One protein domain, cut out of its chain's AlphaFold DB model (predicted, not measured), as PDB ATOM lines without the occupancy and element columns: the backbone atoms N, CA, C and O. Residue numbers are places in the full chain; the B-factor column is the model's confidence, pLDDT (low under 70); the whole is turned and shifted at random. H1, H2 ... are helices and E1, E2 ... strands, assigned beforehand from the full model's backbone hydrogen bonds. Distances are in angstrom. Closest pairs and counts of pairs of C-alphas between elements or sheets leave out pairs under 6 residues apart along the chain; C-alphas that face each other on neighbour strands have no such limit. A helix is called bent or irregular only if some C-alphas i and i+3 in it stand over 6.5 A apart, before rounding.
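Overview. This is residues 138 to 335 of the 341 residues of an uncharacterized protein of Clostridium sp. CAG:417 (UniProt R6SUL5). A wide, twisted sheet of nine strands has two long helices, H2 and H4, side by side across one face, while its opposite face has no named helix. H4 runs over nearly the whole width of the sheet, the short H3 packs on its last residues, 328 to 333, and H1 reaches the sheet beside E6. The printed part has 198 residues with four named helices and nine named strands, in the order H1 H2 H3, E1 to E9, H4; the sheet runs E1 to E9 in chain order, all antiparallel. The class is mixed, helices and strands; the whole is compact, with a radius of gyration of the C-alphas of 17.6 A and spans of 51 by 43 by 38 A.

Along the chain. H1 is residues 138 to 151, 19.4 A long, and begins at C-alpha 138 (182.285, 332.453, 270.340). H2 is residues 160 to 182, 32.6 A, and H3 is residues 192 to 199. The strands are E1, 202 to 210, 22.9 A; E2, 213 to 220, 23.2 A; E3, 226 to 231; E4, 235 to 243, 26.6 A; E5, 248 to 257, 28.4 A; E6, 267 to 276, 29.0 A; E7, 284 to 289; E8, 294 to 297; and E9, 302 to 304. C-alpha 248 is at (213.329, 328.816, 294.806). H4 is residues 307 to 333, 35.7 A, and ends at C-alpha 333 (219.717, 339.595, 272.387). It has a kink of 45 degrees near residue 327 and is irregular, but only just: C-alphas 327 and 330 are 6.8 A apart.

Arrangement. E1 to E9 form a meander, each strand the antiparallel neighbour of the one before, with edge strands E1 and E9. In the hairpin E1 and E2, N 205 and O 217 are 2.9 A apart; in the hairpin E5 and E6, N 253 and O 271 are 2.8 A apart, both within hydrogen-bond range. H1, H2 and H4 on one face make two layers, helices over a sheet. H4's height over the sheet is 9.6 A, and it runs across the strands, at 73 degrees to E3 on the local plane. H2 touches H4, closest at the C-alphas of Phe 178 and Asn 321, 4.9 A, at a shallow tilt of 22 degrees, the same way. H3 touches H4, about perpendicular at 75 degrees, closest at the C-alphas of Ala 198 and Val 332, 4.5 A. H1 and H2 are close but not clearly touching, with the C-alphas of Asn 150 and Asn 168 7.4 A apart. Every O i to N i+4 pair is within hydrogen-bond range in H1, H2 and H3, and 21 of 23 are in H4.

Size, cuts and confidence. The C-alphas farthest apart, those of Lys 157 and Arg 200, are 52.5 A from each other. The printed part has no cut, and no link is long. The mean pLDDT of the printed part is 76.0; 72 residues are under 70, among them 146 to 169 and 184 to 216.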
ATOM      1  N   GLN A 138     182.634 332.740 268.946       67.31
ATOM      2  CA  GLN A 138     182.285 332.453 270.340       67.31
ATOM      3  C   GLN A 138     183.393 332.922 271.291       67.31
ATOM      4  O   GLN A 138     183.105 333.630 272.262       67.31
ATOM      5  N   LEU A 139     184.653 332.607 270.962       64.00
ATOM      6  CA  LEU A 139     185.844 333.079 271.683       64.00
ATOM      7  C   LEU A 139     185.901 334.611 271.697       64.00
ATOM      8  O   LEU A 139     186.001 335.227 272.757       64.00
ATOM      9  N   SER A 140     185.716 335.218 270.528       66.81
ATOM     10  CA  SER A 140     185.702 336.659 270.299       66.81
ATOM     11  C   SER A 140     184.631 337.340 271.144       66.81
ATOM     12  O   SER A 140     184.921 338.294 271.862       66.81
ATOM     13  N   LYS A 141     183.396 336.818 271.169       73.88
ATOM     14  CA  LYS A 141     182.322 337.376 272.006       73.88
ATOM     15  C   LYS A 141     182.641 337.292 273.498       73.88
ATOM     16  O   LYS A 141     182.485 338.304 274.180       73.88
ATOM     17  N   LYS A 142     183.083 336.136 274.015       70.69
ATOM     18  CA  LYS A 142     183.405 335.977 275.450       70.69
ATOM     19  C   LYS A 142     184.570 336.888 275.842       70.69
ATOM     20  O   LYS A 142     184.454 337.645 276.799       70.69
ATOM     21  N   TYR A 143     185.617 336.919 275.024       69.56
ATOM     22  CA  TYR A 143     186.772 337.799 275.179       69.56
ATOM     23  C   TYR A 143     186.411 339.280 275.164       69.56
ATOM     24  O   TYR A 143     186.751 340.017 276.088       69.56
ATOM     25  N   PHE A 144     185.685 339.736 274.143       71.38
ATOM     26  CA  PHE A 144     185.276 341.130 274.046       71.38
ATOM     27  C   PHE A 144     184.277 341.502 275.133       71.38
ATOM     28  O   PHE A 144     184.282 342.652 275.554       71.38
ATOM     29  N   ASN A 145     183.460 340.573 275.626       73.06
ATOM     30  CA  ASN A 145     182.633 340.807 276.804       73.06
ATOM     31  C   ASN A 145     183.490 340.960 278.062       73.06
ATOM     32  O   ASN A 145     183.241 341.890 278.823       73.06
ATOM     33  N   THR A 146     184.526 340.139 278.254       66.56
ATOM     34  CA  THR A 146     185.498 340.296 279.347       66.56
ATOM     35  C   THR A 146     186.226 341.636 279.251       66.56
ATOM     36  O   THR A 146     186.207 342.415 280.206       66.56
ATOM     37  N   ILE A 147     186.782 341.975 278.081       66.38
ATOM     38  CA  ILE A 147     187.422 343.276 277.842       66.38
ATOM     39  C   ILE A 147     186.433 344.405 278.094       66.38
ATOM     40  O   ILE A 147     186.774 345.347 278.797       66.38
ATOM     41  N   LYS A 148     185.213 344.342 277.548       65.62
ATOM     42  CA  LYS A 148     184.193 345.385 277.721       65.62
ATOM     43  C   LYS A 148     183.750 345.510 279.169       65.62
ATOM     44  O   LYS A 148     183.614 346.631 279.631       65.62
ATOM     45  N   LYS A 149     183.552 344.417 279.905       64.25
ATOM     46  CA  LYS A 149     183.218 344.429 281.339       64.25
ATOM     47  C   LYS A 149     184.330 345.111 282.141       64.25
ATOM     48  O   LYS A 149     184.043 345.972 282.968       64.25
ATOM     49  N   ASN A 150     185.585 344.817 281.805       55.94
ATOM     50  CA  ASN A 150     186.757 345.441 282.419       55.94
ATOM     51  C   ASN A 150     186.985 346.890 281.942       55.94
ATOM     52  O   ASN A 150     187.506 347.714 282.692       55.94
ATOM     53  N   ALA A 151     186.540 347.231 280.728       50.31
ATOM     54  CA  ALA A 151     186.632 348.563 280.139       50.31
ATOM     55  C   ALA A 151     185.484 349.491 280.566       50.31
ATOM     56  O   ALA A 151     185.738 350.674 280.739       50.31
ATOM     57  N   HIS A 152     184.255 349.003 280.785       44.00
ATOM     58  CA  HIS A 152     183.056 349.769 281.183       44.00
ATOM     59  C   HIS A 152     183.096 350.298 282.627       44.00
ATOM     60  O   HIS A 152     182.185 351.004 283.055       44.00
ATOM     61  N   LEU A 153     184.201 350.084 283.340       47.25
ATOM     62  CA  LEU A 153     184.611 350.940 284.457       47.25
ATOM     63  C   LEU A 153     185.039 352.358 283.998       47.25
ATOM     64  O   LEU A 153     185.462 353.177 284.811       47.25
ATOM     65  N   THR A 154     184.909 352.676 282.705       37.97
ATOM     66  CA  THR A 154     185.199 353.981 282.105       37.97
ATOM     67  C   THR A 154     184.121 355.031 282.400       37.97
ATOM     68  O   THR A 154     182.926 354.821 282.213       37.97
ATOM     69  N   PHE A 155     184.605 356.218 282.784       39.19
ATOM     70  CA  PHE A 155     183.892 357.491 282.960       39.19
ATOM     71  C   PHE A 155     183.058 357.681 284.240       39.19
ATOM     72  O   PHE A 155     181.887 358.052 284.190       39.19
ATOM     73  N   ARG A 156     183.709 357.644 285.412       39.97
ATOM     74  CA  ARG A 156     183.406 358.624 286.479       39.97
ATOM     75  C   ARG A 156     184.695 359.229 287.041       39.97
ATOM     76  O   ARG A 156     185.627 358.517 287.393       39.97
ATOM     77  N   LYS A 157     184.740 360.565 287.052       50.22
ATOM     78  CA  LYS A 157     185.901 361.393 287.405       50.22
ATOM     79  C   LYS A 157     186.307 361.202 288.875       50.22
ATOM     80  O   LYS A 157     185.461 361.335 289.751       50.22
ATOM     81  N   THR A 158     187.615 360.995 289.079       51.53
ATOM     82  CA  THR A 158     188.411 361.082 290.329       51.53
ATOM     83  C   THR A 158     188.048 360.145 291.496       51.53
ATOM     84  O   THR A 158     186.886 359.960 291.834       51.53
ATOM     85  N   GLY A 159     189.077 359.581 292.148       53.09
ATOM     86  CA  GLY A 159     188.968 358.706 293.329       53.09
ATOM     87  C   GLY A 159     189.422 357.261 293.072       53.09
ATOM     88  O   GLY A 159     189.958 356.957 292.007       53.09
ATOM     89  N   LYS A 160     189.181 356.357 294.037       54.66
ATOM     90  CA  LYS A 160     189.575 354.927 294.027       54.66
ATOM     91  C   LYS A 160     189.274 354.195 292.701       54.66
ATOM     92  O   LYS A 160     190.095 353.420 292.228       54.66
ATOM     93  N   LYS A 161     188.162 354.534 292.036       55.06
ATOM     94  CA  LYS A 161     187.755 353.956 290.740       55.06
ATOM     95  C   LYS A 161     188.677 354.306 289.563       55.06
ATOM     96  O   LYS A 161     188.871 353.478 288.683       55.06
ATOM     97  N   ALA A 162     189.260 355.508 289.537       56.53
ATOM     98  CA  ALA A 162     190.215 355.893 288.490       56.53
ATOM     99  C   ALA A 162     191.562 355.169 288.663       56.53
ATOM    100  O   ALA A 162     192.223 354.827 287.685       56.53
ATOM    101  N   TYR A 163     191.945 354.903 289.914       57.28
ATOM    102  CA  TYR A 163     193.131 354.123 290.247       57.28
ATOM    103  C   TYR A 163     192.965 352.649 289.847       57.28
ATOM    104  O   TYR A 163     193.788 352.129 289.100       57.28
ATOM    105  N   GLU A 164     191.844 352.018 290.218       59.53
ATOM    106  CA  GLU A 164     191.482 350.654 289.789       59.53
ATOM    107  C   GLU A 164     191.494 350.489 288.259       59.53
ATOM    108  O   GLU A 164     191.964 349.480 287.732       59.53
ATOM    109  N   GLN A 165     191.031 351.505 287.526       62.00
ATOM    110  CA  GLN A 165     191.045 351.509 286.066       62.00
ATOM    111  C   GLN A 165     192.473 351.533 285.489       62.00
ATOM    112  O   GLN A 165     192.776 350.771 284.568       62.00
ATOM    113  N   ASN A 166     193.355 352.377 286.035       64.31
ATOM    114  CA  ASN A 166     194.763 352.413 285.638       64.31
ATOM    115  C   ASN A 166     195.464 351.082 285.939       64.31
ATOM    116  O   ASN A 166     196.255 350.618 285.116       64.31
ATOM    117  N   CYS A 167     195.141 350.439 287.065       64.00
ATOM    118  CA  CYS A 167     195.651 349.111 287.406       64.00
ATOM    119  C   CYS A 167     195.240 348.066 286.360       64.00
ATOM    120  O   CYS A 167     196.103 347.360 285.852       64.00
ATOM    121  N   ASN A 168     193.966 348.022 285.954       66.81
ATOM    122  CA  ASN A 168     193.490 347.063 284.949       66.81
ATOM    123  C   ASN A 168     194.148 347.265 283.571       66.81
ATOM    124  O   ASN A 168     194.554 346.299 282.926       66.81
ATOM    125  N   GLN A 169     194.278 348.515 283.111       68.25
ATOM    126  CA  GLN A 169     194.948 348.815 281.837       68.25
ATOM    127  C   GLN A 169     196.434 348.453 281.877       68.25
ATOM    128  O   GLN A 169     196.973 347.885 280.925       68.25
ATOM    129  N   THR A 170     197.091 348.758 282.995       70.06
ATOM    130  CA  THR A 170     198.505 348.445 283.194       70.06
ATOM    131  C   THR A 170     198.723 346.936 283.270       70.06
ATOM    132  O   THR A 170     199.639 346.436 282.618       70.06
ATOM    133  N   LEU A 171     197.865 346.201 283.982       76.56
ATOM    134  CA  LEU A 171     197.898 344.741 284.048       76.56
ATOM    135  C   LEU A 171     197.778 344.133 282.650       76.56
ATOM    136  O   LEU A 171     198.621 343.334 282.259       76.56
ATOM    137  N   ARG A 172     196.808 344.588 281.846       80.06
ATOM    138  CA  ARG A 172     196.629 344.095 280.475       80.06
ATOM    139  C   ARG A 172     197.846 344.348 279.593       80.06
ATOM    140  O   ARG A 172     198.264 343.450 278.870       80.06
ATOM    141  N   ARG A 173     198.444 345.540 279.668       78.25
ATOM    142  CA  ARG A 173     199.673 345.840 278.919       78.25
ATOM    143  C   ARG A 173     200.817 344.906 279.315       78.25
ATOM    144  O   ARG A 173     201.547 344.452 278.445       78.25
ATOM    145  N   ASN A 174     200.969 344.623 280.609       82.31
ATOM    146  CA  ASN A 174     202.023 343.729 281.084       82.31
ATOM    147  C   ASN A 174     201.749 342.262 280.754       82.31
ATOM    148  O   ASN A 174     202.714 341.538 280.567       82.31
ATOM    149  N   LEU A 175     200.484 341.842 280.631       85.62
ATOM    150  CA  LEU A 175     200.137 340.495 280.165       85.62
ATOM    151  C   LEU A 175     200.515 340.303 278.702       85.62
ATOM    152  O   LEU A 175     201.101 339.294 278.346       85.62
ATOM    153  N   ILE A 176     200.245 341.304 277.868       81.38
ATOM    154  CA  ILE A 176     200.671 341.272 276.466       81.38
ATOM    155  C   ILE A 176     202.201 341.192 276.380       81.38
ATOM    156  O   ILE A 176     202.734 340.434 275.576       81.38
ATOM    157  N   GLU A 177     202.912 341.953 277.217       83.19
ATOM    158  CA  GLU A 177     204.374 341.865 277.275       83.19
ATOM    159  C   GLU A 177     204.845 340.494 277.778       83.19
ATOM    160  O   GLU A 177     205.774 339.937 277.203       83.19
ATOM    161  N   PHE A 178     204.176 339.914 278.780       88.62
ATOM    162  CA  PHE A 178     204.455 338.564 279.269       88.62
ATOM    163  C   PHE A 178     204.338 337.527 278.160       88.62
ATOM    164  O   PHE A 178     205.281 336.775 277.921       88.62
ATOM    165  N   ASP A 179     203.209 337.524 277.451       85.50
ATOM    166  CA  ASP A 179     202.943 336.596 276.356       85.50
ATOM    167  C   ASP A 179     204.036 336.729 275.278       85.50
ATOM    168  O   ASP A 179     204.583 335.726 274.813       85.50
ATOM    169  N   ASN A 180     204.415 337.968 274.927       78.75
ATOM    170  CA  ASN A 180     205.494 338.265 273.974       78.75
ATOM    171  C   ASN A 180     206.873 337.790 274.448       78.75
ATOM    172  O   ASN A 180     207.690 337.384 273.623       78.75
ATOM    173  N   CYS A 181     207.149 337.849 275.752       85.25
ATOM    174  CA  CYS A 181     208.373 337.298 276.318       85.25
ATOM    175  C   CYS A 181     208.349 335.765 276.281       85.25
ATOM    176  O   CYS A 181     209.313 335.156 275.839       85.25
ATOM    177  N   VAL A 182     207.255 335.119 276.684       85.06
ATOM    178  CA  VAL A 182     207.126 333.649 276.656       85.06
ATOM    179  C   VAL A 182     207.279 333.086 275.242       85.06
ATOM    180  O   VAL A 182     207.873 332.027 275.056       85.06
ATOM    181  N   ASN A 183     206.766 333.783 274.231       76.50
ATOM    182  CA  ASN A 183     206.856 333.346 272.846       76.50
ATOM    183  C   ASN A 183     207.661 334.351 271.996       76.50
ATOM    184  O   ASN A 183     207.078 335.261 271.393       76.50
ATOM    185  N   PRO A 184     208.993 334.164 271.879       67.81
ATOM    186  CA  PRO A 184     209.874 335.102 271.182       67.81
ATOM    187  C   PRO A 184     209.554 335.215 269.685       67.81
ATOM    188  O   PRO A 184     209.909 336.212 269.056       67.81
ATOM    189  N   PHE A 185     208.834 334.244 269.110       65.62
ATOM    190  CA  PHE A 185     208.425 334.259 267.705       65.62
ATOM    191  C   PHE A 185     207.329 335.291 267.401       65.62
ATOM    192  O   PHE A 185     207.157 335.650 266.236       65.62
ATOM    193  N   MET A 186     206.607 335.793 268.412       64.44
ATOM    194  CA  MET A 186     205.643 336.896 268.243       64.44
ATOM    195  C   MET A 186     206.341 338.252 268.071       64.44
ATOM    196  O   MET A 186     205.750 339.213 267.577       64.44
ATOM    197  N   SER A 187     207.615 338.346 268.455       59.22
ATOM    198  CA  SER A 187     208.383 339.578 268.375       59.22
ATOM    199  C   SER A 187     209.038 339.737 267.002       59.22
ATOM    200  O   SER A 187     210.029 339.084 266.684       59.22
ATOM    201  N   ASN A 188     208.573 340.712 266.218       55.22
ATOM    202  CA  ASN A 188     209.245 341.141 264.981       55.22
ATOM    203  C   ASN A 188     210.542 341.943 265.239       55.22
ATOM    204  O   ASN A 188     211.068 342.576 264.326       55.22
ATOM    205  N   LYS A 189     211.026 342.002 266.488       56.75
ATOM    206  CA  LYS A 189     212.150 342.863 266.890       56.75
ATOM    207  C   LYS A 189     213.528 342.277 266.565       56.75
ATOM    208  O   LYS A 189     214.513 342.992 266.725       56.75
ATOM    209  N   TYR A 190     213.608 341.018 266.136       59.31
ATOM    210  CA  TYR A 190     214.871 340.291 265.998       59.31
ATOM    211  C   TYR A 190     215.103 339.816 264.565       59.31
ATOM    212  O   TYR A 190     214.165 339.394 263.883       59.31
ATOM    213  N   SER A 191     216.353 339.881 264.109       53.97
ATOM    214  CA  SER A 191     216.754 339.310 262.820       53.97
ATOM    215  C   SER A 191     216.801 337.779 262.880       53.97
ATOM    216  O   SER A 191     216.926 337.194 263.957       53.97
ATOM    217  N   SER A 192     216.771 337.123 261.715       51.41
ATOM    218  CA  SER A 192     216.937 335.663 261.611       51.41
ATOM    219  C   SER A 192     218.225 335.181 262.285       51.41
ATOM    220  O   SER A 192     218.183 334.255 263.086       51.41
ATOM    221  N   SER A 193     219.335 335.902 262.090       51.25
ATOM    222  CA  SER A 193     220.628 335.579 262.706       51.25
ATOM    223  C   SER A 193     220.607 335.635 264.242       51.25
ATOM    224  O   SER A 193     221.225 334.806 264.900       51.25
ATOM    225  N   GLN A 194     219.879 336.590 264.835       54.75
ATOM    226  CA  GLN A 194     219.728 336.675 266.295       54.75
ATOM    227  C   GLN A 194     218.893 335.514 266.838       54.75
ATOM    228  O   GLN A 194     219.167 335.016 267.926       54.75
ATOM    229  N   MET A 195     217.891 335.070 266.079       56.75
ATOM    230  CA  MET A 195     217.087 333.904 266.438       56.75
ATOM    231  C   MET A 195     217.883 332.602 266.318       56.75
ATOM    232  O   MET A 195     217.797 331.771 267.213       56.75
ATOM    233  N   GLU A 196     218.701 332.435 265.280       52.84
ATOM    234  CA  GLU A 196     219.570 331.259 265.108       52.84
ATOM    235  C   GLU A 196     220.554 331.075 266.270       52.84
ATOM    236  O   GLU A 196     220.663 329.981 266.827       52.84
ATOM    237  N   ASP A 197     221.229 332.148 266.690       54.34
ATOM    238  CA  ASP A 197     222.137 332.105 267.841       54.34
ATOM    239  C   ASP A 197     221.399 331.802 269.156       54.34
ATOM    240  O   ASP A 197     221.944 331.131 270.038       54.34
ATOM    241  N   ALA A 198     220.149 332.253 269.283       58.16
ATOM    242  CA  ALA A 198     219.290 331.949 270.425       58.16
ATOM    243  C   ALA A 198     218.901 330.469 270.472       58.16
ATOM    244  O   ALA A 198     218.982 329.840 271.527       58.16
ATOM    245  N   LEU A 199     218.530 329.899 269.320       56.12
ATOM    246  CA  LEU A 199     218.137 328.495 269.180       56.12
ATOM    247  C   LEU A 199     219.262 327.532 269.585       56.12
ATOM    248  O   LEU A 199     218.985 326.401 269.965       56.12
ATOM    249  N   ARG A 200     220.529 327.966 269.559       56.97
ATOM    250  CA  ARG A 200     221.672 327.173 270.049       56.97
ATOM    251  C   ARG A 200     221.756 327.084 271.576       56.97
ATOM    252  O   ARG A 200     222.434 326.194 272.086       56.97
ATOM    253  N   LYS A 201     221.118 328.010 272.293       60.12
ATOM    254  CA  LYS A 201     221.110 328.101 273.766       60.12
ATOM    255  C   LYS A 201     219.813 327.586 274.384       60.12
ATOM    256  O   LYS A 201     219.710 327.493 275.603       60.12
ATOM    257  N   MET A 202     218.843 327.250 273.540       62.81
ATOM    258  CA  MET A 202     217.535 326.776 273.951       62.81
ATOM    259  C   MET A 202     217.288 325.357 273.461       62.81
ATOM    260  O   MET A 202     217.719 324.964 272.378       62.81
ATOM    261  N   GLU A 203     216.512 324.612 274.229       62.81
ATOM    262  CA  GLU A 203     215.828 323.423 273.753       62.81
ATOM    263  C   GLU A 203     214.370 323.771 273.465       62.81
ATOM    264  O   GLU A 203     213.694 324.361 274.305       62.81
ATOM    265  N   ILE A 204     213.877 323.403 272.282       60.38
ATOM    266  CA  ILE A 204     212.460 323.536 271.940       60.38
ATOM    267  C   ILE A 204     211.868 322.143 271.832       60.38
ATOM    268  O   ILE A 204     212.278 321.356 270.978       60.38
ATOM    269  N   SER A 205     210.880 321.856 272.674       57.38
ATOM    270  CA  SER A 205     210.100 320.626 272.608       57.38
ATOM    271  C   SER A 205     208.639 320.922 272.288       57.38
ATOM    272  O   SER A 205     208.095 321.979 272.611       57.38
ATOM    273  N   PHE A 206     208.012 319.971 271.603       52.97
ATOM    274  CA  PHE A 206     206.616 320.036 271.198       52.97
ATOM    275  C   PHE A 206     205.897 318.837 271.803       52.97
ATOM    276  O   PHE A 206     206.234 317.695 271.487       52.97
ATOM    277  N   ASP A 207     204.904 319.091 272.650       51.53
ATOM    278  CA  ASP A 207     204.015 318.060 273.172       51.53
ATOM    279  C   ASP A 207     202.632 318.207 272.533       51.53
ATOM    280  O   ASP A 207     201.961 319.230 272.640       51.53
ATOM    281  N   THR A 208     202.223 317.163 271.822       46.22
ATOM    282  CA  THR A 208     200.927 317.062 271.136       46.22
ATOM    283  C   THR A 208     200.066 315.937 271.720       46.22
ATOM    284  O   THR A 208     199.024 315.601 271.164       46.22
ATOM    285  N   ASN A 209     200.491 315.324 272.833       39.78
ATOM    286  CA  ASN A 209     199.826 314.165 273.428       39.78
ATOM    287  C   ASN A 209     198.679 314.500 274.380       39.78
ATOM    288  O   ASN A 209     197.993 313.572 274.813       39.78
ATOM    289  N   ASN A 210     198.429 315.776 274.671       42.44
ATOM    290  CA  ASN A 210     197.232 316.177 275.397       42.44
ATOM    291  C   ASN A 210     196.038 316.186 274.435       42.44
ATOM    292  O   ASN A 210     196.068 316.879 273.421       42.44
ATOM    293  N   SER A 211     194.967 315.466 274.790       42.41
ATOM    294  CA  SER A 211     193.652 315.493 274.109       42.41
ATOM    295  C   SER A 211     193.092 316.906 273.909       42.41
ATOM    296  O   SER A 211     192.192 317.152 273.113       42.41
ATOM    297  N   ASP A 212     193.668 317.847 274.645       48.38
ATOM    298  CA  ASP A 212     193.215 319.204 274.803       48.38
ATOM    299  C   ASP A 212     194.190 320.211 274.154       48.38
ATOM    300  O   ASP A 212     194.171 321.377 274.540       48.38
ATOM    301  N   GLY A 213     195.110 319.814 273.257       54.28
ATOM    302  CA  GLY A 213     195.872 320.777 272.444       54.28
ATOM    303  C   GLY A 213     197.382 320.569 272.263       54.28
ATOM    304  O   GLY A 213     197.985 319.649 272.805       54.28
ATOM    305  N   SER A 214     198.003 321.477 271.499       58.91
ATOM    306  CA  SER A 214     199.456 321.525 271.258       58.91
ATOM    307  C   SER A 214     200.157 322.411 272.284       58.91
ATOM    308  O   SER A 214     199.740 323.549 272.500       58.91
ATOM    309  N   VAL A 215     201.245 321.918 272.865       68.00
ATOM    310  CA  VAL A 215     202.127 322.637 273.789       68.00
ATOM    311  C   VAL A 215     203.500 322.770 273.151       68.00
ATOM    312  O   VAL A 215     204.032 321.816 272.586       68.00
ATOM    313  N   VAL A 216     204.086 323.952 273.265       68.75
ATOM    314  CA  VAL A 216     205.494 324.182 272.963       68.75
ATOM    315  C   VAL A 216     206.183 324.607 274.240       68.75
ATOM    316  O   VAL A 216     205.699 325.499 274.936       68.75
ATOM    317  N   THR A 217     207.319 323.987 274.515       75.44
ATOM    318  CA  THR A 217     208.183 324.319 275.642       75.44
ATOM    319  C   THR A 217     209.512 324.806 275.097       75.44
ATOM    320  O   THR A 217     210.094 324.168 274.221       75.44
ATOM    321  N   ILE A 218     209.982 325.938 275.608       75.69
ATOM    322  CA  ILE A 218     211.302 326.491 275.318       75.69
ATOM    323  C   ILE A 218     212.066 326.521 276.636       75.69
ATOM    324  O   ILE A 218     211.667 327.233 277.556       75.69
ATOM    325  N   SER A 219     213.149 325.759 276.716       78.88
ATOM    326  CA  SER A 219     213.981 325.634 277.911       78.88
ATOM    327  C   SER A 219     215.356 326.239 277.671       78.88
ATOM    328  O   SER A 219     215.967 326.007 276.632       78.88
ATOM    329  N   ASP A 220     215.863 326.981 278.643       77.38
ATOM    330  CA  ASP A 220     217.252 327.417 278.695       77.38
ATOM    331  C   ASP A 220     218.157 326.223 279.041       77.38
ATOM    332  O   ASP A 220     217.947 325.550 280.051       77.38
ATOM    333  N   LEU A 221     219.160 325.945 278.203       69.12
ATOM    334  CA  LEU A 221     220.003 324.750 278.346       69.12
ATOM    335  C   LEU A 221     220.919 324.776 279.578       69.12
ATOM    336  O   LEU A 221     221.363 323.721 280.029       69.12
ATOM    337  N   GLU A 222     221.254 325.959 280.095       78.88
ATOM    338  CA  GLU A 222     222.172 326.102 281.229       78.88
ATOM    339  C   GLU A 222     221.431 325.938 282.559       78.88
ATOM    340  O   GLU A 222     221.884 325.239 283.466       78.88
ATOM    341  N   THR A 223     220.265 326.569 282.664       81.94
ATOM    342  CA  THR A 223     219.501 326.665 283.912       81.94
ATOM    343  C   THR A 223     218.350 325.664 284.001       81.94
ATOM    344  O   THR A 223     217.867 325.396 285.102       81.94
ATOM    345  N   ASN A 224     217.916 325.090 282.872       83.12
ATOM    346  CA  ASN A 224     216.665 324.334 282.711       83.12
ATOM    347  C   ASN A 224     215.396 325.138 283.047       83.12
ATOM    348  O   ASN A 224     214.317 324.561 283.188       83.12
ATOM    349  N   ASN A 225     215.504 326.463 283.173       90.31
ATOM    350  CA  ASN A 225     214.343 327.339 283.270       90.31
ATOM    351  C   ASN A 225     213.603 327.328 281.943       90.31
ATOM    352  O   ASN A 225     214.233 327.306 280.887       90.31
ATOM    353  N   TYR A 226     212.278 327.346 281.978       88.12
ATOM    354  CA  TYR A 226     211.513 327.146 280.762       88.12
ATOM    355  C   TYR A 226     210.262 327.999 280.715       88.12
ATOM    356  O   TYR A 226     209.674 328.395 281.722       88.12
ATOM    357  N   VAL A 227     209.846 328.258 279.491       89.56
ATOM    358  CA  VAL A 227     208.568 328.861 279.178       89.56
ATOM    359  C   VAL A 227     207.754 327.877 278.358       89.56
ATOM    360  O   VAL A 227     208.293 327.052 277.621       89.56
ATOM    361  N   THR A 228     206.441 327.949 278.499       85.31
ATOM    362  CA  THR A 228     205.512 327.135 277.726       85.31
ATOM    363  C   THR A 228     204.484 328.022 277.079       85.31
ATOM    364  O   THR A 228     204.064 329.030 277.640       85.31
ATOM    365  N   TYR A 229     204.017 327.631 275.910       79.94
ATOM    366  CA  TYR A 229     202.745 328.125 275.436       79.94
ATOM    367  C   TYR A 229     201.958 326.988 274.819       79.94
ATOM    368  O   TYR A 229     202.486 326.114 274.131       79.94
ATOM    369  N   ARG A 230     200.667 326.988 275.101       76.31
ATOM    370  CA  ARG A 230     199.735 325.942 274.727       76.31
ATOM    371  C   ARG A 230     198.558 326.545 274.000       76.31
ATOM    372  O   ARG A 230     198.063 327.609 274.368       76.31
ATOM    373  N   ARG A 231     198.072 325.801 273.014       69.31
ATOM    374  CA  ARG A 231     196.819 326.068 272.317       69.31
ATOM    375  C   ARG A 231     195.918 324.859 272.404       69.31
ATOM    376  O   ARG A 231     196.343 323.769 272.036       69.31
ATOM    377  N   ALA A 232     194.699 325.090 272.857       68.50
ATOM    378  CA  ALA A 232     193.634 324.122 273.031       68.50
ATOM    379  C   ALA A 232     192.422 324.529 272.186       68.50
ATOM    380  O   ALA A 232     192.306 325.680 271.766       68.50
ATOM    381  N   ASN A 233     191.496 323.604 271.947       63.66
ATOM    382  CA  ASN A 233     190.247 323.931 271.247       63.66
ATOM    383  C   ASN A 233     189.362 324.888 272.064       63.66
ATOM    384  O   ASN A 233     188.613 325.686 271.502       63.66
ATOM    385  N   ASP A 234     189.473 324.818 273.386       68.31
ATOM    386  CA  ASP A 234     188.706 325.568 274.372       68.31
ATOM    387  C   ASP A 234     189.534 326.653 275.078       68.31
ATOM    388  O   ASP A 234     189.031 327.331 275.970       68.31
ATOM    389  N   GLY A 235     190.786 326.890 274.674       74.06
ATOM    390  CA  GLY A 235     191.624 327.844 275.387       74.06
ATOM    391  C   GLY A 235     193.052 327.995 274.888       74.06
ATOM    392  O   GLY A 235     193.485 327.405 273.901       74.06
ATOM    393  N   PHE A 236     193.817 328.792 275.617       79.38
ATOM    394  CA  PHE A 236     195.260 328.911 275.444       79.38
ATOM    395  C   PHE A 236     195.912 329.178 276.797       79.38
ATOM    396  O   PHE A 236     195.264 329.674 277.722       79.38
ATOM    397  N   SER A 237     197.204 328.886 276.908       86.62
ATOM    398  CA  SER A 237     197.981 329.300 278.073       86.62
ATOM    399  C   SER A 237     199.402 329.686 277.701       86.62
ATOM    400  O   SER A 237     200.032 328.988 276.916       86.62
ATOM    401  N   TYR A 238     199.918 330.745 278.313       89.19
ATOM    402  CA  TYR A 238     201.336 331.099 278.343       89.19
ATOM    403  C   TYR A 238     201.857 330.845 279.755       89.19
ATOM    404  O   TYR A 238     201.189 331.183 280.731       89.19
ATOM    405  N   GLY A 239     203.024 330.230 279.875       93.50
ATOM    406  CA  GLY A 239     203.586 329.782 281.138       93.50
ATOM    407  C   GLY A 239     205.072 330.084 281.244       93.50
ATOM    408  O   GLY A 239     205.801 330.043 280.258       93.50
ATOM    409  N   LEU A 240     205.514 330.344 282.463       96.38
ATOM    410  CA  LEU A 240     206.908 330.456 282.865       96.38
ATOM    411  C   LEU A 240     207.110 329.584 284.100       96.38
ATOM    412  O   LEU A 240     206.321 329.679 285.040       96.38
ATOM    413  N   THR A 241     208.211 328.843 284.130       95.88
ATOM    414  CA  THR A 241     208.781 328.259 285.343       95.88
ATOM    415  C   THR A 241     210.249 328.653 285.421       95.88
ATOM    416  O   THR A 241     211.055 328.325 284.550       95.88
ATOM    417  N   TYR A 242     210.587 329.379 286.481       95.50
ATOM    418  CA  TYR A 242     211.909 329.929 286.721       95.50
ATOM    419  C   TYR A 242     212.407 329.500 288.096       95.50
ATOM    420  O   TYR A 242     211.758 329.755 289.108       95.50
ATOM    421  N   LYS A 243     213.573 328.870 288.128       94.50
ATOM    422  CA  LYS A 243     214.298 328.487 289.327       94.50
ATOM    423  C   LYS A 243     215.499 329.408 289.499       94.50
ATOM    424  O   LYS A 243     216.323 329.546 288.592       94.50
ATOM    425  N   ASP A 244     215.587 330.039 290.662       89.50
ATOM    426  CA  ASP A 244     216.728 330.880 291.007       89.50
ATOM    427  C   ASP A 244     217.897 330.071 291.598       89.50
ATOM    428  O   ASP A 244     217.830 328.855 291.791       89.50
ATOM    429  N   SER A 245     219.004 330.756 291.890       88.25
ATOM    430  CA  SER A 245     220.214 330.140 292.446       88.25
ATOM    431  C   SER A 245     220.052 329.601 293.872       88.25
ATOM    432  O   SER A 245     220.961 328.946 294.373       88.25
ATOM    433  N   SER A 246     218.949 329.926 294.549       87.81
ATOM    434  CA  SER A 246     218.598 329.414 295.877       87.81
ATOM    435  C   SER A 246     217.629 328.231 295.822       87.81
ATOM    436  O   SER A 246     217.097 327.836 296.855       87.81
ATOM    437  N   ASP A 247     217.405 327.662 294.629       86.44
ATOM    438  CA  ASP A 247     216.425 326.602 294.363       86.44
ATOM    439  C   ASP A 247     214.978 326.999 294.718       86.44
ATOM    440  O   ASP A 247     214.109 326.142 294.928       86.44
ATOM    441  N   MET A 248     214.692 328.305 294.741       91.69
ATOM    442  CA  MET A 248     213.329 328.816 294.806       91.69
ATOM    443  C   MET A 248     212.739 328.849 293.401       91.69
ATOM    444  O   MET A 248     213.378 329.282 292.441       91.69
ATOM    445  N   ILE A 249     211.506 328.373 293.287       93.88
ATOM    446  CA  ILE A 249     210.776 328.236 292.034       93.88
ATOM    447  C   ILE A 249     209.677 329.289 292.003       93.88
ATOM    448  O   ILE A 249     208.796 329.312 292.862       93.88
ATOM    449  N   PHE A 250     209.710 330.121 290.973       94.81
ATOM    450  CA  PHE A 250     208.642 331.024 290.586       94.81
ATOM    451  C   PHE A 250     207.981 330.485 289.318       94.81
ATOM    452  O   PHE A 250     208.653 330.270 288.309       94.81
ATOM    453  N   SER A 251     206.666 330.285 289.344       95.31
ATOM    454  CA  SER A 251     205.894 329.960 288.144       95.31
ATOM    455  C   SER A 251     204.754 330.943 287.939       95.31
ATOM    456  O   SER A 251     204.100 331.350 288.897       95.31
ATOM    457  N   LEU A 252     204.499 331.315 286.686       96.19
ATOM    458  CA  LEU A 252     203.347 332.129 286.311       96.19
ATOM    459  C   LEU A 252     202.704 331.567 285.049       96.19
ATOM    460  O   LEU A 252     203.384 331.332 284.056       96.19
ATOM    461  N   PHE A 253     201.385 331.404 285.089       94.00
ATOM    462  CA  PHE A 253     200.559 330.962 283.979       94.00
ATOM    463  C   PHE A 253     199.480 332.000 283.697       94.00
ATOM    464  O   PHE A 253     198.664 332.307 284.563       94.00
ATOM    465  N   HIS A 254     199.443 332.503 282.473       92.31
ATOM    466  CA  HIS A 254     198.337 333.276 281.932       92.31
ATOM    467  C   HIS A 254     197.492 332.339 281.072       92.31
ATOM    468  O   HIS A 254     197.991 331.776 280.103       92.31
ATOM    469  N   THR A 255     196.239 332.111 281.457       89.44
ATOM    470  CA  THR A 255     195.362 331.133 280.803       89.44
ATOM    471  C   THR A 255     194.019 331.748 280.461       89.44
ATOM    472  O   THR A 255     193.451 332.527 281.228       89.44
ATOM    473  N   PHE A 256     193.476 331.336 279.323       85.25
ATOM    474  CA  PHE A 256     192.080 331.536 278.985       85.25
ATOM    475  C   PHE A 256     191.432 330.182 278.736       85.25
ATOM    476  O   PHE A 256     191.948 329.403 277.937       85.25
ATOM    477  N   ASN A 257     190.303 329.922 279.388       82.88
ATOM    478  CA  ASN A 257     189.560 328.678 279.235       82.88
ATOM    479  C   ASN A 257     188.068 328.948 278.969       82.88
ATOM    480  O   ASN A 257     187.460 329.862 279.540       82.88
ATOM    481  N   LEU A 258     187.468 328.158 278.088       74.38
ATOM    482  CA  LEU A 258     186.050 328.169 277.793       74.38
ATOM    483  C   LEU A 258     185.315 327.143 278.650       74.38
ATOM    484  O   LEU A 258     185.546 325.947 278.566       74.38
ATOM    485  N   ASP A 259     184.330 327.639 279.392       69.56
ATOM    486  CA  ASP A 259     183.216 326.846 279.904       69.56
ATOM    487  C   ASP A 259     183.670 325.824 280.951       69.56
ATOM    488  O   ASP A 259     183.233 324.674 281.002       69.56
ATOM    489  N   ASN A 260     184.529 326.297 281.858       78.00
ATOM    490  CA  ASN A 260     184.895 325.544 283.042       78.00
ATOM    491  C   ASN A 260     183.752 325.597 284.067       78.00
ATOM    492  O   ASN A 260     183.260 326.668 284.423       78.00
ATOM    493  N   SER A 261     183.343 324.437 284.583       84.19
ATOM    494  CA  SER A 261     182.314 324.367 285.634       84.19
ATOM    495  C   SER A 261     182.718 325.094 286.925       84.19
ATOM    496  O   SER A 261     181.854 325.515 287.696       84.19
ATOM    497  N   ASN A 262     184.021 325.266 287.158       87.75
ATOM    498  CA  ASN A 262     184.551 326.051 288.256       87.75
ATOM    499  C   ASN A 262     184.800 327.492 287.792       87.75
ATOM    500  O   ASN A 262     185.677 327.743 286.965       87.75
ATOM    501  N   SER A 263     184.075 328.443 288.388       84.94
ATOM    502  CA  SER A 263     184.194 329.873 288.079       84.94
ATOM    503  C   SER A 263     185.614 330.412 288.243       84.94
ATOM    504  O   SER A 263     185.977 331.360 287.557       84.94
ATOM    505  N   MET A 264     186.441 329.800 289.096       91.00
ATOM    506  CA  MET A 264     187.834 330.207 289.266       91.00
ATOM    507  C   MET A 264     188.660 330.038 287.987       91.00
ATOM    508  O   MET A 264     189.545 330.846 287.707       91.00
ATOM    509  N   TYR A 265     188.332 329.022 287.192       90.06
ATOM    510  CA  TYR A 265     189.060 328.637 285.986       90.06
ATOM    511  C   TYR A 265     188.255 328.886 284.705       90.06
ATOM    512  O   TYR A 265     188.690 328.480 283.633       90.06
ATOM    513  N   ASP A 266     187.086 329.529 284.796       88.12
ATOM    514  CA  ASP A 266     186.291 329.928 283.635       88.12
ATOM    515  C   ASP A 266     186.696 331.324 283.144       88.12
ATOM    516  O   ASP A 266     186.721 332.288 283.913       88.12
ATOM    517  N   GLY A 267     186.970 331.452 281.848       86.94
ATOM    518  CA  GLY A 267     187.430 332.691 281.228       86.94
ATOM    519  C   GLY A 267     188.934 332.919 281.389       86.94
ATOM    520  O   GLY A 267     189.730 331.987 281.401       86.94
ATOM    521  N   GLU A 268     189.320 334.189 281.451       87.81
ATOM    522  CA  GLU A 268     190.706 334.647 281.586       87.81
ATOM    523  C   GLU A 268     191.161 334.690 283.051       87.81
ATOM    524  O   GLU A 268     190.531 335.369 283.871       87.81
ATOM    525  N   TYR A 269     192.281 334.037 283.365       91.50
ATOM    526  CA  TYR A 269     192.899 334.066 284.686       91.50
ATOM    527  C   TYR A 269     194.431 334.010 284.627       91.50
ATOM    528  O   TYR A 269     195.035 333.536 283.666       91.50
ATOM    529  N   ILE A 270     195.059 334.484 285.699       93.44
ATOM    530  CA  ILE A 270     196.488 334.322 285.962       93.44
ATOM    531  C   ILE A 270     196.629 333.450 287.201       93.44
ATOM    532  O   ILE A 270     195.951 333.680 288.201       93.44
ATOM    533  N   LYS A 271     197.530 332.478 287.155       94.75
ATOM    534  CA  LYS A 271     197.969 331.701 288.310       94.75
ATOM    535  C   LYS A 271     199.448 331.965 288.521       94.75
ATOM    536  O   LYS A 271     200.217 331.793 287.582       94.75
ATOM    537  N   TYR A 272     199.849 332.342 289.726       92.69
ATOM    538  CA  TYR A 272     201.256 332.340 290.102       92.69
ATOM    539  C   TYR A 272     201.496 331.389 291.271       92.69
ATOM    540  O   TYR A 272     200.616 331.163 292.105       92.69
ATOM    541  N   GLU A 273     202.696 330.825 291.303       93.38
ATOM    542  CA  GLU A 273     203.154 329.901 292.330       93.38
ATOM    543  C   GLU A 273     204.580 330.252 292.737       93.38
ATOM    544  O   GLU A 273     205.434 330.506 291.885       93.38
ATOM    545  N   PHE A 274     204.831 330.259 294.041       92.12
ATOM    546  CA  PHE A 274     206.161 330.407 294.609       92.12
ATOM    547  C   PHE A 274     206.425 329.250 295.562       92.12
ATOM    548  O   PHE A 274     205.595 328.937 296.411       92.12
ATOM    549  N   GLY A 275     207.568 328.593 295.439       90.88
ATOM    550  CA  GLY A 275     207.881 327.442 296.275       90.88
ATOM    551  C   GLY A 275     209.325 327.005 296.145       90.88
ATOM    552  O   GLY A 275     210.167 327.733 295.632       90.88
ATOM    553  N   SER A 276     209.608 325.799 296.615       88.44
ATOM    554  CA  SER A 276     210.900 325.145 296.454       88.44
ATOM    555  C   SER A 276     210.687 323.642 296.323       88.44
ATOM    556  O   SER A 276     209.630 323.121 296.675       88.44
ATOM    557  N   ASN A 277     211.717 322.946 295.853       82.00
ATOM    558  CA  ASN A 277     211.786 321.492 295.964       82.00
ATOM    559  C   ASN A 277     212.078 321.030 297.406       82.00
ATOM    560  O   ASN A 277     211.988 319.836 297.689       82.00
ATOM    561  N   ASP A 278     212.433 321.943 298.319       82.56
ATOM    562  CA  ASP A 278     212.517 321.650 299.750       82.56
ATOM    563  C   ASP A 278     211.114 321.458 300.346       82.56
ATOM    564  O   ASP A 278     210.313 322.391 300.425       82.56
ATOM    565  N   TYR A 279     210.843 320.245 300.832       77.62
ATOM    566  CA  TYR A 279     209.583 319.862 301.474       77.62
ATOM    567  C   TYR A 279     209.230 320.692 302.720       77.62
ATOM    568  O   TYR A 279     208.080 320.666 303.159       77.62
ATOM    569  N   ASN A 280     210.187 321.420 303.305       84.38
ATOM    570  CA  ASN A 280     209.940 322.304 304.446       84.38
ATOM    571  C   ASN A 280     209.381 323.675 304.041       84.38
ATOM    572  O   ASN A 280     208.878 324.408 304.895       84.38
ATOM    573  N   ILE A 281     209.460 324.038 302.759       82.44
ATOM    574  CA  ILE A 281     208.948 325.306 302.247       82.44
ATOM    575  C   ILE A 281     207.556 325.052 301.683       82.44
ATOM    576  O   ILE A 281     207.384 324.376 300.674       82.44
ATOM    577  N   THR A 282     206.538 325.605 302.345       85.25
ATOM    578  CA  THR A 282     205.157 325.510 301.855       85.25
ATOM    579  C   THR A 282     205.001 326.383 300.609       85.25
ATOM    580  O   THR A 282     205.214 327.595 300.715       85.25
ATOM    581  N   PRO A 283     204.618 325.816 299.449       87.44
ATOM    582  CA  PRO A 283     204.361 326.612 298.263       87.44
ATOM    583  C   PRO A 283     203.186 327.556 298.493       87.44
ATOM    584  O   PRO A 283     202.174 327.173 299.088       87.44
ATOM    585  N   THR A 284     203.309 328.781 298.003       92.00
ATOM    586  CA  THR A 284     202.196 329.714 297.907       92.00
ATOM    587  C   THR A 284     201.667 329.720 296.485       92.00
ATOM    588  O   THR A 284     202.422 329.741 295.515       92.00
ATOM    589  N   THR A 285     200.349 329.705 296.359       94.00
ATOM    590  CA  THR A 285     199.653 329.783 295.078       94.00
ATOM    591  C   THR A 285     198.666 330.923 295.161       94.00
ATOM    592  O   THR A 285     197.937 331.023 296.140       94.00
ATOM    593  N   THR A 286     198.561 331.734 294.124       95.12
ATOM    594  CA  THR A 286     197.449 332.674 293.995       95.12
ATOM    595  C   THR A 286     196.927 332.597 292.580       95.12
ATOM    596  O   THR A 286     197.687 332.575 291.610       95.12
ATOM    597  N   ILE A 287     195.608 332.543 292.461       95.50
ATOM    598  CA  ILE A 287     194.924 332.556 291.180       95.50
ATOM    599  C   ILE A 287     194.042 333.794 291.182       95.50
ATOM    600  O   ILE A 287     193.244 333.986 292.093       95.50
ATOM    601  N   TYR A 288     194.180 334.632 290.165       93.50
ATOM    602  CA  TYR A 288     193.330 335.789 289.939       93.50
ATOM    603  C   TYR A 288     192.585 335.605 288.623       93.50
ATOM    604  O   TYR A 288     193.199 335.551 287.558       93.50
ATOM    605  N   ASN A 289     191.259 335.515 288.686       92.06
ATOM    606  CA  ASN A 289     190.410 335.425 287.509       92.06
ATOM    607  C   ASN A 289     189.945 336.825 287.087       92.06
ATOM    608  O   ASN A 289     189.125 337.463 287.754       92.06
ATOM    609  N   LEU A 290     190.455 337.293 285.947       87.62
ATOM    610  CA  LEU A 290     190.202 338.624 285.393       87.62
ATOM    611  C   LEU A 290     188.791 338.754 284.806       87.62
ATOM    612  O   LEU A 290     188.287 339.868 284.655       87.62
ATOM    613  N   THR A 291     188.156 337.638 284.445       84.25
ATOM    614  CA  THR A 291     186.803 337.621 283.861       84.25
ATOM    615  C   THR A 291     185.732 337.830 284.922       84.25
ATOM    616  O   THR A 291     184.784 338.614 284.752       84.25
ATOM    617  N   HIS A 292     185.903 337.149 286.046       85.94
ATOM    618  CA  HIS A 292     184.974 337.183 287.165       85.94
ATOM    619  C   HIS A 292     185.376 338.204 288.233       85.94
ATOM    620  O   HIS A 292     184.526 338.586 289.028       85.94
ATOM    621  N   ASN A 293     186.604 338.738 288.174       87.69
ATOM    622  CA  ASN A 293     187.192 339.640 289.172       87.69
ATOM    623  C   ASN A 293     187.191 339.012 290.577       87.69
ATOM    624  O   ASN A 293     186.867 339.660 291.570       87.69
ATOM    625  N   ILE A 294     187.565 337.735 290.633       92.44
ATOM    626  CA  ILE A 294     187.670 336.941 291.859       92.44
ATOM    627  C   ILE A 294     189.101 336.447 292.027       92.44
ATOM    628  O   ILE A 294     189.816 336.239 291.044       92.44
ATOM    629  N   ILE A 295     189.516 336.264 293.271       94.81
ATOM    630  CA  ILE A 295     190.846 335.800 293.634       94.81
ATOM    631  C   ILE A 295     190.749 334.650 294.630       94.81
ATOM    632  O   ILE A 295     189.824 334.574 295.443       94.81
ATOM    633  N   GLN A 296     191.719 333.751 294.547       95.81
ATOM    634  CA  GLN A 296     191.925 332.683 295.503       95.81
ATOM    635  C   GLN A 296     193.400 332.659 295.891       95.81
ATOM    636  O   GLN A 296     194.264 332.486 295.033       95.81
ATOM    637  N   HIS A 297     193.669 332.800 297.187       94.56
ATOM    638  CA  HIS A 297     194.993 332.578 297.756       94.56
ATOM    639  C   HIS A 297     195.051 331.176 298.356       94.56
ATOM    640  O   HIS A 297     194.232 330.802 299.200       94.56
ATOM    641  N   ASN A 298     196.040 330.406 297.924       90.62
ATOM    642  CA  ASN A 298     196.245 328.997 298.222       90.62
ATOM    643  C   ASN A 298     194.952 328.196 297.985       90.62
ATOM    644  O   ASN A 298     194.153 328.521 297.112       90.62
ATOM    645  N   SER A 299     194.697 327.158 298.778       85.56
ATOM    646  CA  SER A 299     193.406 326.450 298.785       85.56
ATOM    647  C   SER A 299     192.327 327.175 299.614       85.56
ATOM    648  O   SER A 299     191.465 326.531 300.210       85.56
ATOM    649  N   GLY A 300     192.405 328.506 299.714       90.25
ATOM    650  CA  GLY A 300     191.508 329.344 300.510       90.25
ATOM    651  C   GLY A 300     190.162 329.636 299.843       90.25
ATOM    652  O   GLY A 300     189.813 329.078 298.799       90.25
ATOM    653  N   ALA A 301     189.391 330.532 300.464       92.50
ATOM    654  CA  ALA A 301     188.107 330.979 299.932       92.50
ATOM    655  C   ALA A 301     188.286 331.795 298.643       92.50
ATOM    656  O   ALA A 301     189.220 332.585 298.520       92.50
ATOM    657  N   ILE A 302     187.348 331.622 297.715       95.38
ATOM    658  CA  ILE A 302     187.227 332.459 296.523       95.38
ATOM    659  C   ILE A 302     186.477 333.729 296.930       95.38
ATOM    660  O   ILE A 302     185.355 333.649 297.435       95.38
ATOM    661  N   VAL A 303     187.097 334.887 296.727       94.50
ATOM    662  CA  VAL A 303     186.552 336.196 297.118       94.50
ATOM    663  C   VAL A 303     186.670 337.200 295.977       94.50
ATOM    664  O   VAL A 303     187.417 336.980 295.026       94.50
ATOM    665  N   ASP A 304     185.948 338.317 296.063       92.06
ATOM    666  CA  ASP A 304     186.126 339.430 295.127       92.06
ATOM    667  C   ASP A 304     187.537 340.017 295.258       92.06
ATOM    668  O   ASP A 304     187.990 340.329 296.361       92.06
ATOM    669  N   ALA A 305     188.216 340.213 294.125       88.25
ATOM    670  CA  ALA A 305     189.574 340.743 294.108       88.25
ATOM    671  C   ALA A 305     189.608 342.217 294.541       88.25
ATOM    672  O   ALA A 305     188.955 343.081 293.933       88.25
ATOM    673  N   SER A 306     190.413 342.504 295.561       85.62
ATOM    674  CA  SER A 306     190.661 343.846 296.074       85.62
ATOM    675  C   SER A 306     191.618 344.641 295.173       85.62
ATOM    676  O   SER A 306     192.056 344.194 294.112       85.62
ATOM    677  N   VAL A 307     191.911 345.882 295.562       78.94
ATOM    678  CA  VAL A 307     192.895 346.716 294.852       78.94
ATOM    679  C   VAL A 307     194.314 346.230 295.124       78.94
ATOM    680  O   VAL A 307     195.116 346.185 294.195       78.94
ATOM    681  N   ASP A 308     194.599 345.852 296.368       83.19
ATOM    682  CA  ASP A 308     195.926 345.407 296.786       83.19
ATOM    683  C   ASP A 308     196.288 344.091 296.092       83.19
ATOM    684  O   ASP A 308     197.373 343.985 295.526       83.19
ATOM    685  N   ASP A 309     195.320 343.181 295.962       87.12
ATOM    686  CA  ASP A 309     195.457 341.945 295.185       87.12
ATOM    687  C   ASP A 309     195.885 342.222 293.736       87.12
ATOM    688  O   ASP A 309     196.767 341.574 293.180       87.12
ATOM    689  N   LYS A 310     195.290 343.236 293.097       82.31
ATOM    690  CA  LYS A 310     195.628 343.609 291.715       82.31
ATOM    691  C   LYS A 310     197.019 344.224 291.607       82.31
ATOM    692  O   LYS A 310     197.684 344.032 290.589       82.31
ATOM    693  N   ILE A 311     197.446 344.985 292.618       80.50
ATOM    694  CA  ILE A 311     198.799 345.554 292.687       80.50
ATOM    695  C   ILE A 311     199.826 344.434 292.851       80.50
ATOM    696  O   ILE A 311     200.837 344.434 292.153       80.50
ATOM    697  N   GLU A 312     199.554 343.476 293.731       86.06
ATOM    698  CA  GLU A 312     200.395 342.302 293.949       86.06
ATOM    699  C   GLU A 312     200.528 341.480 292.659       86.06
ATOM    700  O   GLU A 312     201.638 341.237 292.178       86.06
ATOM    701  N   MET A 313     199.401 341.159 292.012       86.06
ATOM    702  CA  MET A 313     199.384 340.466 290.719       86.06
ATOM    703  C   MET A 313     200.209 341.199 289.657       86.06
ATOM    704  O   MET A 313     200.936 340.581 288.879       86.06
ATOM    705  N   TYR A 314     200.123 342.528 289.631       82.56
ATOM    706  CA  TYR A 314     200.917 343.360 288.736       82.56
ATOM    707  C   TYR A 314     202.426 343.257 289.015       82.56
ATOM    708  O   TYR A 314     203.211 343.156 288.072       82.56
ATOM    709  N   GLN A 315     202.843 343.258 290.283       84.94
ATOM    710  CA  GLN A 315     204.255 343.128 290.657       84.94
ATOM    711  C   GLN A 315     204.821 341.766 290.251       84.94
ATOM    712  O   GLN A 315     205.894 341.706 289.651       84.94
ATOM    713  N   HIS A 316     204.079 340.684 290.500       90.62
ATOM    714  CA  HIS A 316     204.488 339.346 290.073       90.62
ATOM    715  C   HIS A 316     204.606 339.231 288.556       90.62
ATOM    716  O   HIS A 316     205.535 338.597 288.062       90.62
ATOM    717  N   LEU A 317     203.722 339.891 287.809       90.06
ATOM    718  CA  LEU A 317     203.783 339.898 286.354       90.06
ATOM    719  C   LEU A 317     205.005 340.654 285.814       90.06
ATOM    720  O   LEU A 317     205.617 340.201 284.853       90.06
ATOM    721  N   ILE A 318     205.420 341.761 286.443       87.25
ATOM    722  CA  ILE A 318     206.676 342.445 286.078       87.25
ATOM    723  C   ILE A 318     207.873 341.509 286.263       87.25
ATOM    724  O   ILE A 318     208.725 341.411 285.379       87.25
ATOM    725  N   THR A 319     207.930 340.815 287.399       91.06
ATOM    726  CA  THR A 319     208.988 339.838 287.682       91.06
ATOM    727  C   THR A 319     208.971 338.704 286.657       91.06
ATOM    728  O   THR A 319     210.008 338.371 286.088       91.06
ATOM    729  N   ALA A 320     207.786 338.174 286.342       93.25
ATOM    730  CA  ALA A 320     207.612 337.143 285.328       93.25
ATOM    731  C   ALA A 320     208.068 337.605 283.937       93.25
ATOM    732  O   ALA A 320     208.717 336.842 283.233       93.25
ATOM    733  N   ASN A 321     207.805 338.859 283.555       89.81
ATOM    734  CA  ASN A 321     208.274 339.418 282.284       89.81
ATOM    735  C   ASN A 321     209.799 339.416 282.199       89.81
ATOM    736  O   ASN A 321     210.349 339.034 281.167       89.81
ATOM    737  N   ALA A 322     210.475 339.819 283.277       90.12
ATOM    738  CA  ALA A 322     211.932 339.826 283.335       90.12
ATOM    739  C   ALA A 322     212.511 338.405 283.240       90.12
ATOM    740  O   ALA A 322     213.451 338.176 282.487       90.12
ATOM    741  N   TYR A 323     211.927 337.440 283.952       94.00
ATOM    742  CA  TYR A 323     212.369 336.044 283.917       94.00
ATOM    743  C   TYR A 323     212.066 335.349 282.586       94.00
ATOM    744  O   TYR A 323     212.937 334.683 282.037       94.00
ATOM    745  N   ALA A 324     210.876 335.546 282.016       91.00
ATOM    746  CA  ALA A 324     210.545 335.027 280.692       91.00
ATOM    747  C   ALA A 324     211.481 335.613 279.629       91.00
ATOM    748  O   ALA A 324     212.002 334.870 278.804       91.00
ATOM    749  N   ALA A 325     211.771 336.918 279.700       86.44
ATOM    750  CA  ALA A 325     212.760 337.546 278.836       86.44
ATOM    751  C   ALA A 325     214.156 336.940 279.017       86.44
ATOM    752  O   ALA A 325     214.849 336.759 278.028       86.44
ATOM    753  N   GLN A 326     214.573 336.571 280.230       87.19
ATOM    754  CA  GLN A 326     215.859 335.896 280.427       87.19
ATOM    755  C   GLN A 326     215.919 334.538 279.719       87.19
ATOM    756  O   GLN A 326     216.909 334.246 279.049       87.19
ATOM    757  N   VAL A 327     214.848 333.746 279.821       84.38
ATOM    758  CA  VAL A 327     214.758 332.428 279.173       84.38
ATOM    759  C   VAL A 327     214.742 332.556 277.650       84.38
ATOM    760  O   VAL A 327     215.373 331.759 276.960       84.38
ATOM    761  N   THR A 328     214.057 333.564 277.104       78.62
ATOM    762  CA  THR A 328     213.860 333.703 275.655       78.62
ATOM    763  C   THR A 328     214.656 334.869 275.052       78.62
ATOM    764  O   THR A 328     215.605 334.669 274.300       78.62
ATOM    765  N   LEU A 329     214.296 336.109 275.371       75.19
ATOM    766  CA  LEU A 329     214.760 337.328 274.708       75.19
ATOM    767  C   LEU A 329     216.227 337.680 274.979       75.19
ATOM    768  O   LEU A 329     216.896 338.204 274.093       75.19
ATOM    769  N   ASP A 330     216.757 337.426 276.170       76.38
ATOM    770  CA  ASP A 330     218.177 337.597 276.495       76.38
ATOM    771  C   ASP A 330     219.018 336.586 275.729       76.38
ATOM    772  O   ASP A 330     220.068 336.932 275.191       76.38
ATOM    773  N   ASN A 331     218.542 335.348 275.634       64.44
ATOM    774  CA  ASN A 331     219.179 334.337 274.805       64.44
ATOM    775  C   ASN A 331     219.217 334.767 273.327       64.44
ATOM    776  O   ASN A 331     220.223 334.515 272.661       64.44
ATOM    777  N   VAL A 332     218.204 335.515 272.863       62.81
ATOM    778  CA  VAL A 332     218.157 336.152 271.530       62.81
ATOM    779  C   VAL A 332     219.025 337.419 271.417       62.81
ATOM    780  O   VAL A 332     219.653 337.657 270.389       62.81
ATOM    781  N   SER A 333     219.087 338.264 272.449       63.41
ATOM    782  CA  SER A 333     219.717 339.595 272.387       63.41
ATOM    783  C   SER A 333     221.178 339.639 272.844       63.41
ATOM    784  O   SER A 333     221.911 340.533 272.420       63.41
ATOM    785  N   LYS A 334     221.659 338.660 273.626       55.88
ATOM    786  CA  LYS A 334     223.068 338.550 274.068       55.88
ATOM    787  C   LYS A 334     224.049 338.189 272.940       55.88
ATOM    788  O   LYS A 334     225.229 337.961 273.197       55.88
ATOM    789  N   GLY A 335     223.606 338.178 271.685       45.25
ATOM    790  CA  GLY A 335     224.461 338.111 270.503       45.25
ATOM    791  C   GLY A 335     225.078 339.462 270.132       45.25
ATOM    792  O   GLY A 335     224.849 339.915 269.023       45.25
TER     793      GLY A 335